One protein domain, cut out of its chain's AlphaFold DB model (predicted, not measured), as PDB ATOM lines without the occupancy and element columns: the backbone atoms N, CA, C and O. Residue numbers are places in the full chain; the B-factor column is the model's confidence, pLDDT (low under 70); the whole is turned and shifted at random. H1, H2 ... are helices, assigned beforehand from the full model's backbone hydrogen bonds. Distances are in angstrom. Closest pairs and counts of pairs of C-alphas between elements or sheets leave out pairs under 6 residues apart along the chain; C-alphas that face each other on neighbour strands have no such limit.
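This is residues 205 to 310 of the 314 residues of an uncharacterized protein of Candidatus Woesebacteria bacterium GW2011_GWA1_39_12 (UniProt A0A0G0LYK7). One long helix, H4, makes the longest axis; H5 folds back from its last end as an open V, and the later part of H1 packs on both across the V's open side. H2 packs across the first half of H4, with tiny H3 at its beginning; residues 207 to 213 and the turn at residues 286 to 292 stick out. The printed part has 106 residues with five named helices, H1 to H5 in order, and no named strand: all helix. It is loose, with a radius of gyration of the C-alphas of 16.1 A and spans of 48 by 36 by 21 A.

Begin at the hub, H4, residues 258 to 287, which has a kink of 25 degrees near residue 269. H2, residues 233 to 244, touches its residues 260 to 272 about perpendicular, at 74 degrees; the closest C-alphas, Ser 240 and Leu 269, are 5.1 A apart. H1, residues 211 to 230, touches H4 with residues 220 to 227 alone, at a steep tilt of 69 degrees, only just short of perpendicular; the closest C-alphas, Tyr 227 and Gly 273, are 5.7 A apart. H5, residues 293 to 310, touches H1 at C-alphas Pro 222 and Ile 305, the closest, 4.7 A. H4 and H5, a helical hairpin, only just touch, with 3 pairs of C-alphas within 8 A, the closest Phe 284 and Ser 294 at 6.9 A, at a shallow tilt of 27 degrees, opposite ways. H3, residues 249 to 252, touches H4, the closest C-alphas being Thr 252 and Phe 260, 5.1 A; H3 is apart from H1 and H5. Every O i to N i+4 pair is within hydrogen-bond range in H2, against 15 of 16 in H1, 23 of 26 in H4 and 13 of 14 in H5; H3 is too short for one.

Find C-alpha 258 at (148.901, 210.108, 142.740); from there H4 runs 42.2 A to C-alpha 287. H1 begins at (163.583, 212.643, 120.157) and spans 29.2 A; H5 spans 25.8 A and ends at (175.464, 201.668, 135.429). H2 spans 16.0 A and H3 4.9 A.

Look to Leu 254 and Leu 292 for the C-alphas farthest apart, 48.5 A. The printed part has no cut, and its four links between helices are tight. The mean pLDDT of the printed part is 71.5; 48 residues are under 70, among them residues 205 to 226 and 288 to 310.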
ATOM      1  N   VAL A 205     165.606 201.890 117.885       40.31
ATOM      2  CA  VAL A 205     164.818 202.090 119.146       40.31
ATOM      3  C   VAL A 205     164.533 203.581 119.448       40.31
ATOM      4  O   VAL A 205     163.625 203.935 120.202       40.31
ATOM      5  N   THR A 206     165.274 204.478 118.796       42.66
ATOM      6  CA  THR A 206     165.038 205.921 118.762       42.66
ATOM      7  C   THR A 206     163.840 206.375 117.916       42.66
ATOM      8  O   THR A 206     163.555 207.567 117.893       42.66
ATOM      9  N   ASP A 207     163.165 205.469 117.212       39.69
ATOM     10  CA  ASP A 207     162.046 205.775 116.312       39.69
ATOM     11  C   ASP A 207     160.680 205.521 116.956       39.69
ATOM     12  O   ASP A 207     159.706 206.175 116.591       39.69
ATOM     13  N   SER A 208     160.598 204.629 117.953       45.38
ATOM     14  CA  SER A 208     159.417 204.491 118.822       45.38
ATOM     15  C   SER A 208     159.447 205.448 120.016       45.38
ATOM     16  O   SER A 208     158.419 205.704 120.643       45.38
ATOM     17  N   THR A 209     160.626 205.985 120.328       46.97
ATOM     18  CA  THR A 209     160.868 206.886 121.456       46.97
ATOM     19  C   THR A 209     161.005 208.305 120.924       46.97
ATOM     20  O   THR A 209     161.774 208.540 119.994       46.97
ATOM     21  N   SER A 210     160.283 209.280 121.480       64.81
ATOM     22  CA  SER A 210     160.376 210.643 120.954       64.81
ATOM     23  C   SER A 210     161.815 211.171 121.075       64.81
ATOM     24  O   SER A 210     162.515 210.915 122.058       64.81
ATOM     25  N   LYS A 211     162.269 211.963 120.095       57.38
ATOM     26  CA  LYS A 211     163.583 212.643 120.157       57.38
ATOM     27  C   LYS A 211     163.752 213.446 121.451       57.38
ATOM     28  O   LYS A 211     164.871 213.604 121.936       57.38
ATOM     29  N   PHE A 212     162.641 213.926 122.007       60.03
ATOM     30  CA  PHE A 212     162.595 214.604 123.291       60.03
ATOM     31  C   PHE A 212     162.873 213.656 124.461       60.03
ATOM     32  O   PHE A 212     163.685 213.999 125.309       60.03
ATOM     33  N   ASP A 213     162.282 212.462 124.493       55.53
ATOM     34  CA  ASP A 213     162.521 211.475 125.554       55.53
ATOM     35  C   ASP A 213     163.953 210.936 125.526       55.53
ATOM     36  O   ASP A 213     164.576 210.772 126.571       55.53
ATOM     37  N   ILE A 214     164.523 210.746 124.333       53.66
ATOM     38  CA  ILE A 214     165.933 210.359 124.181       53.66
ATOM     39  C   ILE A 214     166.840 211.456 124.735       53.66
ATOM     40  O   ILE A 214     167.743 211.170 125.516       53.66
ATOM     41  N   LEU A 215     166.589 212.717 124.370       57.44
ATOM     42  CA  LEU A 215     167.364 213.854 124.863       57.44
ATOM     43  C   LEU A 215     167.182 214.050 126.376       57.44
ATOM     44  O   LEU A 215     168.153 214.300 127.089       57.44
ATOM     45  N   LYS A 216     165.950 213.891 126.869       61.09
ATOM     46  CA  LYS A 216     165.591 213.956 128.288       61.09
ATOM     47  C   LYS A 216     166.324 212.889 129.085       61.09
ATOM     48  O   LYS A 216     166.874 213.209 130.128       61.09
ATOM     49  N   ASN A 217     166.370 211.657 128.599       58.06
ATOM     50  CA  ASN A 217     167.073 210.565 129.261       58.06
ATOM     51  C   ASN A 217     168.593 210.769 129.187       58.06
ATOM     52  O   ASN A 217     169.277 210.703 130.204       58.06
ATOM     53  N   LEU A 218     169.119 211.128 128.012       54.66
ATOM     54  CA  LEU A 218     170.550 211.351 127.799       54.66
ATOM     55  C   LEU A 218     171.117 212.469 128.685       54.66
ATOM     56  O   LEU A 218     172.233 212.342 129.180       54.66
ATOM     57  N   LEU A 219     170.370 213.559 128.877       58.88
ATOM     58  CA  LEU A 219     170.777 214.678 129.732       58.88
ATOM     59  C   LEU A 219     170.345 214.487 131.191       58.88
ATOM     60  O   LEU A 219     171.052 214.902 132.107       58.88
ATOM     61  N   GLY A 220     169.201 213.844 131.413       60.50
ATOM     62  CA  GLY A 220     168.606 213.629 132.725       60.50
ATOM     63  C   GLY A 220     169.361 212.608 133.562       60.50
ATOM     64  O   GLY A 220     169.581 212.871 134.740       60.50
ATOM     65  N   PHE A 221     169.826 211.498 132.975       60.56
ATOM     66  CA  PHE A 221     170.574 210.472 133.713       60.56
ATOM     67  C   PHE A 221     171.889 210.996 134.313       60.56
ATOM     68  O   PHE A 221     172.081 210.815 135.516       60.56
ATOM     69  N   PRO A 222     172.765 211.710 133.571       55.66
ATOM     70  CA  PRO A 222     173.942 212.354 134.152       55.66
ATOM     71  C   PRO A 222     173.603 213.315 135.287       55.66
ATOM     72  O   PRO A 222     174.268 213.324 136.317       55.66
ATOM     73  N   VAL A 223     172.574 214.146 135.102       65.56
ATOM     74  CA  VAL A 223     172.184 215.144 136.101       65.56
ATOM     75  C   VAL A 223     171.673 214.445 137.361       65.56
ATOM     76  O   VAL A 223     172.148 214.765 138.450       65.56
ATOM     77  N   LYS A 224     170.807 213.436 137.197       67.12
ATOM     78  CA  LYS A 224     170.305 212.545 138.254       67.12
ATOM     79  C   LYS A 224     171.417 211.890 139.045       67.12
ATOM     80  O   LYS A 224     171.454 212.036 140.263       67.12
ATOM     81  N   ALA A 225     172.396 211.325 138.349       60.94
ATOM     82  CA  ALA A 225     173.613 210.796 138.947       60.94
ATOM     83  C   ALA A 225     174.240 211.749 139.959       60.94
ATOM     84  O   ALA A 225     174.547 211.379 141.094       60.94
ATOM     85  N   VAL A 226     174.455 212.987 139.507       63.41
ATOM     86  CA  VAL A 226     175.209 213.994 140.240       63.41
ATOM     87  C   VAL A 226     174.469 214.389 141.497       63.41
ATOM     88  O   VAL A 226     175.054 214.340 142.579       63.41
ATOM     89  N   TYR A 227     173.195 214.761 141.382       71.56
ATOM     90  CA  TYR A 227     172.474 215.245 142.549       71.56
ATOM     91  C   TYR A 227     172.129 214.120 143.538       71.56
ATOM     92  O   TYR A 227     172.203 214.371 144.738       71.56
ATOM     93  N   GLU A 228     171.849 212.890 143.085       70.81
ATOM     94  CA  GLU A 228     171.569 211.739 143.971       70.81
ATOM     95  C   GLU A 228     172.824 211.178 144.648       70.81
ATOM     96  O   GLU A 228     172.740 210.520 145.685       70.81
ATOM     97  N   THR A 229     174.013 211.462 144.109       63.59
ATOM     98  CA  THR A 229     175.261 211.139 144.815       63.59
ATOM     99  C   THR A 229     175.553 212.135 145.934       63.59
ATOM    100  O   THR A 229     176.152 211.769 146.944       63.59
ATOM    101  N   ILE A 230     175.143 213.393 145.769       68.81
ATOM    102  CA  ILE A 230     175.416 214.459 146.741       68.81
ATOM    103  C   ILE A 230     174.355 214.482 147.841       68.81
ATOM    104  O   ILE A 230     174.681 214.671 149.012       68.81
ATOM    105  N   PHE A 231     173.089 214.286 147.474       73.25
ATOM    106  CA  PHE A 231     171.958 214.348 148.388       73.25
ATOM    107  C   PHE A 231     171.200 213.016 148.401       73.25
ATOM    108  O   PHE A 231     170.922 212.466 147.337       73.25
ATOM    109  N   PRO A 232     170.796 212.506 149.580       73.69
ATOM    110  CA  PRO A 232     169.978 211.302 149.660       73.69
ATOM    111  C   PRO A 232     168.662 211.451 148.872       73.69
ATOM    112  O   PRO A 232     168.001 212.488 149.018       73.69
ATOM    113  N   PRO A 233     168.199 210.420 148.136       77.69
ATOM    114  CA  PRO A 233     166.961 210.480 147.347       77.69
ATOM    115  C   PRO A 233     165.737 210.941 148.146       77.69
ATOM    116  O   PRO A 233     164.943 211.749 147.673       77.69
ATOM    117  N   ARG A 234     165.617 210.519 149.414       80.25
ATOM    118  CA  ARG A 234     164.518 210.935 150.302       80.25
ATOM    119  C   ARG A 234     164.514 212.438 150.587       80.25
ATOM    120  O   ARG A 234     163.447 213.039 150.673       80.25
ATOM    121  N   LEU A 235     165.692 213.043 150.751       81.12
ATOM    122  CA  LEU A 235     165.806 214.485 150.963       81.12
ATOM    123  C   LEU A 235     165.396 215.237 149.695       81.12
ATOM    124  O   LEU A 235     164.640 216.201 149.775       81.12
ATOM    125  N   LEU A 236     165.850 214.764 148.535       86.88
ATOM    126  CA  LEU A 236     165.509 215.341 147.237       86.88
ATOM    127  C   LEU A 236     164.007 215.255 146.950       86.88
ATOM    128  O   LEU A 236     163.407 216.255 146.565       86.88
ATOM    129  N   LEU A 237     163.382 214.106 147.221       89.50
ATOM    130  CA  LEU A 237     161.930 213.934 147.131       89.50
ATOM    131  C   LEU A 237     161.187 214.869 148.089       89.50
ATOM    132  O   LEU A 237     160.224 215.510 147.687       89.50
ATOM    133  N   LEU A 238     161.654 215.030 149.329       92.38
ATOM    134  CA  LEU A 238     161.026 215.949 150.282       92.38
ATOM    135  C   LEU A 238     161.102 217.410 149.813       92.38
ATOM    136  O   LEU A 238     160.126 218.151 149.943       92.38
ATOM    137  N   ILE A 239     162.238 217.827 149.248       91.25
ATOM    138  CA  ILE A 239     162.386 219.153 148.631       91.25
ATOM    139  C   ILE A 239     161.464 219.267 147.410       91.25
ATOM    140  O   ILE A 239     160.798 220.286 147.253       91.25
ATOM    141  N   SER A 240     161.365 218.212 146.599       93.38
ATOM    142  CA  SER A 240     160.492 218.150 145.425       93.38
ATOM    143  C   SER A 240     159.009 218.281 145.761       93.38
ATOM    144  O   SER A 240     158.309 219.087 145.148       93.38
ATOM    145  N   HIS A 241     158.532 217.574 146.784       93.94
ATOM    146  CA  HIS A 241     157.154 217.697 147.263       93.94
ATOM    147  C   HIS A 241     156.883 219.113 147.776       93.94
ATOM    148  O   HIS A 241     155.862 219.707 147.443       93.94
ATOM    149  N   LYS A 242     157.819 219.699 148.537       94.94
ATOM    150  CA  LYS A 242     157.683 221.085 149.006       94.94
ATOM    151  C   LYS A 242     157.655 222.088 147.856       94.94
ATOM    152  O   LYS A 242     156.843 223.000 147.892       94.94
ATOM    153  N   ALA A 243     158.506 221.923 146.845       92.81
ATOM    154  CA  ALA A 243     158.523 222.789 145.671       92.81
ATOM    155  C   ALA A 243     157.235 222.652 144.844       92.81
ATOM    156  O   ALA A 243     156.674 223.653 144.411       92.81
ATOM    157  N   SER A 244     156.732 221.427 144.678       93.88
ATOM    158  CA  SER A 244     155.491 221.150 143.941       93.88
ATOM    159  C   SER A 244     154.256 221.697 144.659       93.88
ATOM    160  O   SER A 244     153.334 222.167 144.004       93.88
ATOM    161  N   ALA A 245     154.261 221.729 145.995       93.50
ATOM    162  CA  ALA A 245     153.198 222.347 146.790       93.50
ATOM    163  C   ALA A 245     153.116 223.880 146.639       93.50
ATOM    164  O   ALA A 245     152.109 224.471 147.012       93.50
ATOM    165  N   LEU A 246     154.158 224.534 146.107       93.38
ATOM    166  CA  LEU A 246     154.150 225.975 145.816       93.38
ATOM    167  C   LEU A 246     153.550 226.304 144.440       93.38
ATOM    168  O   LEU A 246     153.365 227.478 144.123       93.38
ATOM    169  N   LEU A 247     153.289 225.292 143.611       93.62
ATOM    170  CA  LEU A 247     152.744 225.456 142.267       93.62
ATOM    171  C   LEU A 247     151.217 225.259 142.265       93.62
ATOM    172  O   LEU A 247     150.693 224.538 143.114       93.62
ATOM    173  N   PRO A 248     150.494 225.864 141.304       94.12
ATOM    174  CA  PRO A 248     149.047 225.702 141.186       94.12
ATOM    175  C   PRO A 248     148.614 224.234 141.071       94.12
ATOM    176  O   PRO A 248     149.179 223.478 140.279       94.12
ATOM    177  N   GLU A 249     147.540 223.865 141.775       92.81
ATOM    178  CA  GLU A 249     146.960 222.511 141.739       92.81
ATOM    179  C   GLU A 249     146.511 222.089 140.333       92.81
ATOM    180  O   GLU A 249     146.488 220.904 140.016       92.81
ATOM    181  N   SER A 250     146.206 223.048 139.452       93.00
ATOM    182  CA  SER A 250     145.893 222.774 138.045       93.00
ATOM    183  C   SER A 250     147.058 222.147 137.271       93.00
ATOM    184  O   SER A 250     146.832 221.522 136.238       93.00
ATOM    185  N   LEU A 251     148.292 222.313 137.754       88.81
ATOM    186  CA  LEU A 251     149.506 221.754 137.159       88.81
ATOM    187  C   LEU A 251     149.996 220.517 137.908       88.81
ATOM    188  O   LEU A 251     150.471 219.572 137.281       88.81
ATOM    189  N   THR A 252     149.912 220.535 139.236       91.81
ATOM    190  CA  THR A 252     150.505 219.501 140.091       91.81
ATOM    191  C   THR A 252     149.507 218.441 140.530       91.81
ATOM    192  O   THR A 252     149.913 217.337 140.862       91.81
ATOM    193  N   GLY A 253     148.207 218.726 140.495       92.00
ATOM    194  CA  GLY A 253     147.200 217.945 141.200       92.00
ATOM    195  C   GLY A 253     147.141 218.293 142.689       92.00
ATOM    196  O   GLY A 253     147.984 219.008 143.231       92.00
ATOM    197  N   LEU A 254     146.119 217.782 143.373       93.19
ATOM    198  CA  LEU A 254     145.926 218.028 144.801       93.19
ATOM    199  C   LEU A 254     146.995 217.288 145.623       93.19
ATOM    200  O   LEU A 254     147.299 216.122 145.351       93.19
ATOM    201  N   SER A 255     147.554 217.943 146.642       92.00
ATOM    202  CA  SER A 255     148.579 217.338 147.503       92.00
ATOM    203  C   SER A 255     148.080 216.040 148.152       92.00
ATOM    204  O   SER A 255     146.955 215.973 148.645       92.00
ATOM    205  N   GLY A 256     148.918 215.000 148.139       89.56
ATOM    206  CA  GLY A 256     148.570 213.663 148.633       89.56
ATOM    207  C   GLY A 256     147.839 212.773 147.621       89.56
ATOM    208  O   GLY A 256     147.422 211.673 147.974       89.56
ATOM    209  N   THR A 257     147.680 213.221 146.372       93.44
ATOM    210  CA  THR A 257     147.154 212.389 145.280       93.44
ATOM    211  C   THR A 257     148.271 211.808 144.416       93.44
ATOM    212  O   THR A 257     149.359 212.370 144.310       93.44
ATOM    213  N   THR A 258     147.970 210.724 143.698       91.69
ATOM    214  CA  THR A 258     148.901 210.108 142.740       91.69
ATOM    215  C   THR A 258     149.363 211.083 141.655       91.69
ATOM    216  O   THR A 258     150.506 211.013 141.216       91.69
ATOM    217  N   ALA A 259     148.504 212.017 141.229       88.81
ATOM    218  CA  ALA A 259     148.879 213.044 140.257       88.81
ATOM    219  C   ALA A 259     149.993 213.958 140.802       88.81
ATOM    220  O   ALA A 259     150.967 214.223 140.096       88.81
ATOM    221  N   PHE A 260     149.887 214.347 142.075       94.00
ATOM    222  CA  PHE A 260     150.887 215.155 142.773       94.00
ATOM    223  C   PHE A 260     152.210 214.426 142.970       94.00
ATOM    224  O   PHE A 260     153.271 215.016 142.748       94.00
ATOM    225  N   ASP A 261     152.163 213.143 143.322       90.50
ATOM    226  CA  ASP A 261     153.369 212.332 143.476       90.50
ATOM    227  C   ASP A 261     154.076 212.137 142.128       90.50
ATOM    228  O   ASP A 261     155.281 212.367 142.020       90.50
ATOM    229  N   ILE A 262     153.324 211.833 141.061       89.19
ATOM    230  CA  ILE A 262     153.871 211.713 139.703       89.19
ATOM    231  C   ILE A 262     154.499 213.034 139.248       89.19
ATOM    232  O   ILE A 262     155.592 213.019 138.681       89.19
ATOM    233  N   PHE A 263     153.847 214.175 139.486       92.69
ATOM    234  CA  PHE A 263     154.408 215.483 139.139       92.69
ATOM    235  C   PHE A 263     155.695 215.763 139.926       92.69
ATOM    236  O   PHE A 263     156.714 216.163 139.352       92.69
ATOM    237  N   SER A 264     155.670 215.518 141.237       90.56
ATOM    238  CA  SER A 264     156.816 215.737 142.120       90.56
ATOM    239  C   SER A 264     158.010 214.880 141.699       90.56
ATOM    240  O   SER A 264     159.129 215.378 141.583       90.56
ATOM    241  N   GLU A 265     157.793 213.604 141.400       87.75
ATOM    242  CA  GLU A 265     158.867 212.684 141.035       87.75
ATOM    243  C   GLU A 265     159.353 212.881 139.591       87.75
ATOM    244  O   GLU A 265     160.555 212.900 139.333       87.75
ATOM    245  N   ARG A 266     158.441 213.059 138.627       84.69
ATOM    246  CA  ARG A 266     158.798 213.056 137.196       84.69
ATOM    247  C   ARG A 266     159.100 214.427 136.608       84.69
ATOM    248  O   ARG A 266     159.679 214.483 135.520       84.69
ATOM    249  N   ILE A 267     158.695 215.509 137.274       87.62
ATOM    250  CA  ILE A 267     158.872 216.883 136.784       87.62
ATOM    251  C   ILE A 267     159.695 217.703 137.775       87.62
ATOM    252  O   ILE A 267     160.779 218.169 137.423       87.62
ATOM    253  N   SER A 268     159.226 217.856 139.013       89.44
ATOM    254  CA  SER A 268     159.856 218.780 139.968       89.44
ATOM    255  C   SER A 268     161.234 218.297 140.440       89.44
ATOM    256  O   SER A 268     162.192 219.074 140.457       89.44
ATOM    257  N   LEU A 269     161.390 216.996 140.706       87.00
ATOM    258  CA  LEU A 269     162.665 216.403 141.119       87.00
ATOM    259  C   LEU A 269     163.772 216.581 140.054       87.00
ATOM    260  O   LEU A 269     164.838 217.095 140.409       87.00
ATOM    261  N   PRO A 270     163.558 216.271 138.757       83.44
ATOM    262  CA  PRO A 270     164.521 216.596 137.705       83.44
ATOM    263  C   PRO A 270     164.898 218.080 137.633       83.44
ATOM    264  O   PRO A 270     166.071 218.394 137.440       83.44
ATOM    265  N   VAL A 271     163.941 218.999 137.815       86.62
ATOM    266  CA  VAL A 271     164.202 220.452 137.791       86.62
ATOM    267  C   VAL A 271     165.095 220.869 138.959       86.62
ATOM    268  O   VAL A 271     166.093 221.560 138.749       86.62
ATOM    269  N   ILE A 272     164.793 220.409 140.175       87.38
ATOM    270  CA  ILE A 272     165.643 220.622 141.358       87.38
ATOM    271  C   ILE A 272     167.041 220.065 141.112       87.38
ATOM    272  O   ILE A 272     168.044 220.720 141.399       87.38
ATOM    273  N   GLY A 273     167.103 218.877 140.523       82.69
ATOM    274  CA  GLY A 273     168.335 218.240 140.119       82.69
ATOM    275  C   GLY A 273     169.197 219.092 139.194       82.69
ATOM    276  O   GLY A 273     170.379 219.305 139.467       82.69
ATOM    277  N   ILE A 274     168.600 219.632 138.128       81.81
ATOM    278  CA  ILE A 274     169.271 220.549 137.199       81.81
ATOM    279  C   ILE A 274     169.783 221.780 137.949       81.81
ATOM    280  O   ILE A 274     170.944 222.142 137.780       81.81
ATOM    281  N   LEU A 275     168.975 222.389 138.824       83.81
ATOM    282  CA  LEU A 275     169.383 223.565 139.601       83.81
ATOM    283  C   LEU A 275     170.589 223.280 140.505       83.81
ATOM    284  O   LEU A 275     171.517 224.094 140.564       83.81
ATOM    285  N   ILE A 276     170.614 222.123 141.171       80.69
ATOM    286  CA  ILE A 276     171.754 221.675 141.981       80.69
ATOM    287  C   ILE A 276     173.002 221.566 141.102       80.69
ATOM    288  O   ILE A 276     174.026 222.181 141.404       80.69
ATOM    289  N   VAL A 277     172.918 220.836 139.988       75.69
ATOM    290  CA  VAL A 277     174.063 220.614 139.094       75.69
ATOM    291  C   VAL A 277     174.552 221.921 138.472       75.69
ATOM    292  O   VAL A 277     175.755 222.185 138.476       75.69
ATOM    293  N   SER A 278     173.652 222.790 138.009       79.00
ATOM    294  CA  SER A 278     173.995 224.114 137.482       79.00
ATOM    295  C   SER A 278     174.686 224.986 138.528       79.00
ATOM    296  O   SER A 278     175.683 225.637 138.216       79.00
ATOM    297  N   THR A 279     174.217 224.961 139.778       78.56
ATOM    298  CA  THR A 279     174.844 225.694 140.887       78.56
ATOM    299  C   THR A 279     176.259 225.184 141.151       78.56
ATOM    300  O   THR A 279     177.193 225.975 141.285       78.56
ATOM    301  N   LEU A 280     176.449 223.865 141.159       74.56
ATOM    302  CA  LEU A 280     177.762 223.251 141.346       74.56
ATOM    303  C   LEU A 280     178.724 223.584 140.201       74.56
ATOM    304  O   LEU A 280     179.872 223.944 140.459       74.56
ATOM    305  N   ILE A 281     178.258 223.540 138.948       73.88
ATOM    306  CA  ILE A 281     179.041 223.955 137.774       73.88
ATOM    307  C   ILE A 281     179.413 225.437 137.876       73.88
ATOM    308  O   ILE A 281     180.555 225.804 137.609       73.88
ATOM    309  N   PHE A 282     178.489 226.302 138.294       79.12
ATOM    310  CA  PHE A 282     178.767 227.724 138.466       79.12
ATOM    311  C   PHE A 282     179.837 227.976 139.538       79.12
ATOM    312  O   PHE A 282     180.807 228.699 139.293       79.12
ATOM    313  N   ILE A 283     179.709 227.334 140.706       75.12
ATOM    314  CA  ILE A 283     180.709 227.386 141.784       75.12
ATOM    315  C   ILE A 283     182.064 226.889 141.271       75.12
ATOM    316  O   ILE A 283     183.094 227.524 141.509       75.12
ATOM    317  N   PHE A 284     182.064 225.785 140.525       69.38
ATOM    318  CA  PHE A 284     183.253 225.221 139.903       69.38
ATOM    319  C   PHE A 284     183.931 226.212 138.946       69.38
ATOM    320  O   PHE A 284     185.118 226.501 139.098       69.38
ATOM    321  N   LEU A 285     183.186 226.783 137.994       75.12
ATOM    322  CA  LEU A 285     183.711 227.729 137.007       75.12
ATOM    323  C   LEU A 285     184.292 228.981 137.673       75.12
ATOM    324  O   LEU A 285     185.362 229.449 137.277       75.12
ATOM    325  N   LYS A 286     183.638 229.480 138.729       77.69
ATOM    326  CA  LYS A 286     184.106 230.631 139.510       77.69
ATOM    327  C   LYS A 286     185.420 230.343 140.246       77.69
ATOM    328  O   LYS A 286     186.260 231.234 140.373       77.69
ATOM    329  N   ASN A 287     185.621 229.104 140.691       70.62
ATOM    330  CA  ASN A 287     186.787 228.693 141.476       70.62
ATOM    331  C   ASN A 287     187.918 228.055 140.644       70.62
ATOM    332  O   ASN A 287     189.027 227.895 141.156       70.62
ATOM    333  N   LYS A 288     187.690 227.768 139.353       63.69
ATOM    334  CA  LYS A 288     188.647 227.114 138.437       63.69
ATOM    335  C   LYS A 288     190.014 227.805 138.366       63.69
ATOM    336  O   LYS A 288     191.030 227.136 138.238       63.69
ATOM    337  N   LYS A 289     190.060 229.139 138.475       61.78
ATOM    338  CA  LYS A 289     191.315 229.913 138.416       61.78
ATOM    339  C   LYS A 289     192.160 229.845 139.699       61.78
ATOM    340  O   LYS A 289     193.266 230.372 139.692       61.78
ATOM    341  N   LYS A 290     191.653 229.259 140.792       61.94
ATOM    342  CA  LYS A 290     192.275 229.372 142.123       61.94
ATOM    343  C   LYS A 290     192.874 228.085 142.705       61.94
ATOM    344  O   LYS A 290     193.567 228.219 143.705       61.94
ATOM    345  N   ASN A 291     192.644 226.872 142.170       49.78
ATOM    346  CA  ASN A 291     193.290 225.663 142.725       49.78
ATOM    347  C   ASN A 291     193.153 224.351 141.913       49.78
ATOM    348  O   ASN A 291     192.209 224.167 141.139       49.78
ATOM    349  N   LEU A 292     194.057 223.405 142.223       47.88
ATOM    350  CA  LEU A 292     194.169 222.005 141.749       47.88
ATOM    351  C   LEU A 292     192.900 221.145 141.995       47.88
ATOM    352  O   LEU A 292     192.688 220.122 141.353       47.88
ATOM    353  N   ALA A 293     192.007 221.584 142.891       53.91
ATOM    354  CA  ALA A 293     190.759 220.896 143.254       53.91
ATOM    355  C   ALA A 293     189.709 220.829 142.122       53.91
ATOM    356  O   ALA A 293     188.700 220.134 142.242       53.91
ATOM    357  N   SER A 294     189.930 221.546 141.019       49.06
ATOM    358  CA  SER A 294     189.032 221.527 139.865       49.06
ATOM    359  C   SER A 294     189.088 220.198 139.091       49.06
ATOM    360  O   SER A 294     188.057 219.681 138.662       49.06
ATOM    361  N   GLU A 295     190.257 219.572 138.987       49.09
ATOM    362  CA  GLU A 295     190.395 218.247 138.368       49.09
ATOM    363  C   GLU A 295     189.680 217.171 139.196       49.09
ATOM    364  O   GLU A 295     189.034 216.286 138.647       49.09
ATOM    365  N   VAL A 296     189.695 217.304 140.523       50.91
ATOM    366  CA  VAL A 296     189.043 216.393 141.479       50.91
ATOM    367  C   VAL A 296     187.528 216.476 141.388       50.91
ATOM    368  O   VAL A 296     186.857 215.449 141.368       50.91
ATOM    369  N   PHE A 297     186.984 217.692 141.301       53.19
ATOM    370  CA  PHE A 297     185.553 217.890 141.100       53.19
ATOM    371  C   PHE A 297     185.105 217.299 139.761       53.19
ATOM    372  O   PHE A 297     184.101 216.601 139.720       53.19
ATOM    373  N   LEU A 298     185.872 217.504 138.685       53.34
ATOM    374  CA  LEU A 298     185.561 216.933 137.373       53.34
ATOM    375  C   LEU A 298     185.676 215.407 137.350       53.34
ATOM    376  O   LEU A 298     184.808 214.762 136.779       53.34
ATOM    377  N   ILE A 299     186.694 214.825 137.988       51.09
ATOM    378  CA  ILE A 299     186.867 213.367 138.086       51.09
ATOM    379  C   ILE A 299     185.774 212.755 138.970       51.09
ATOM    380  O   ILE A 299     185.210 211.730 138.608       51.09
ATOM    381  N   GLY A 300     185.422 213.390 140.090       48.12
ATOM    382  CA  GLY A 300     184.322 212.962 140.955       48.12
ATOM    383  C   GLY A 300     182.971 213.035 140.245       48.12
ATOM    384  O   GLY A 300     182.247 212.048 140.211       48.12
ATOM    385  N   LEU A 301     182.667 214.164 139.597       52.66
ATOM    386  CA  LEU A 301     181.467 214.348 138.775       52.66
ATOM    387  C   LEU A 301     181.418 213.330 137.631       52.66
ATOM    388  O   LEU A 301     180.372 212.751 137.362       52.66
ATOM    389  N   PHE A 302     182.561 213.070 136.997       51.22
ATOM    390  CA  PHE A 302     182.707 212.068 135.952       51.22
ATOM    391  C   PHE A 302     182.411 210.659 136.474       51.22
ATOM    392  O   PHE A 302     181.593 209.968 135.880       51.22
ATOM    393  N   PHE A 303     182.995 210.247 137.603       49.91
ATOM    394  CA  PHE A 303     182.728 208.945 138.227       49.91
ATOM    395  C   PHE A 303     181.269 208.785 138.654       49.91
ATOM    396  O   PHE A 303     180.710 207.694 138.561       49.91
ATOM    397  N   VAL A 304     180.649 209.873 139.101       49.44
ATOM    398  CA  VAL A 304     179.245 209.905 139.488       49.44
ATOM    399  C   VAL A 304     178.328 209.744 138.278       49.44
ATOM    400  O   VAL A 304     177.498 208.839 138.271       49.44
ATOM    401  N   ILE A 305     178.528 210.550 137.230       48.88
ATOM    402  CA  ILE A 305     177.795 210.450 135.959       48.88
ATOM    403  C   ILE A 305     177.962 209.054 135.359       48.88
ATOM    404  O   ILE A 305     176.977 208.420 134.989       48.88
ATOM    405  N   LEU A 306     179.199 208.552 135.330       46.78
ATOM    406  CA  LEU A 306     179.531 207.218 134.842       46.78
ATOM    407  C   LEU A 306     178.753 206.143 135.602       46.78
ATOM    408  O   LEU A 306     178.299 205.189 134.987       46.78
ATOM    409  N   ARG A 307     178.549 206.306 136.914       47.94
ATOM    410  CA  ARG A 307     177.874 205.317 137.755       47.94
ATOM    411  C   ARG A 307     176.351 205.318 137.639       47.94
ATOM    412  O   ARG A 307     175.774 204.239 137.720       47.94
ATOM    413  N   ALA A 308     175.685 206.448 137.402       43.56
ATOM    414  CA  ALA A 308     174.233 206.407 137.169       43.56
ATOM    415  C   ALA A 308     173.865 205.695 135.875       43.56
ATOM    416  O   ALA A 308     172.890 204.951 135.855       43.56
ATOM    417  N   PHE A 309     174.691 205.822 134.833       43.22
ATOM    418  CA  PHE A 309     174.523 204.998 133.639       43.22
ATOM    419  C   PHE A 309     174.662 203.492 133.930       43.22
ATOM    420  O   PHE A 309     174.148 202.701 133.152       43.22
ATOM    421  N   LEU A 310     175.307 203.079 135.034       44.06
ATOM    422  CA  LEU A 310     175.464 201.668 135.429       44.06
ATOM    423  C   LEU A 310     174.316 201.128 136.306       44.06
ATOM    424  O   LEU A 310     174.194 199.910 136.457       44.06
TER     425      LEU A 310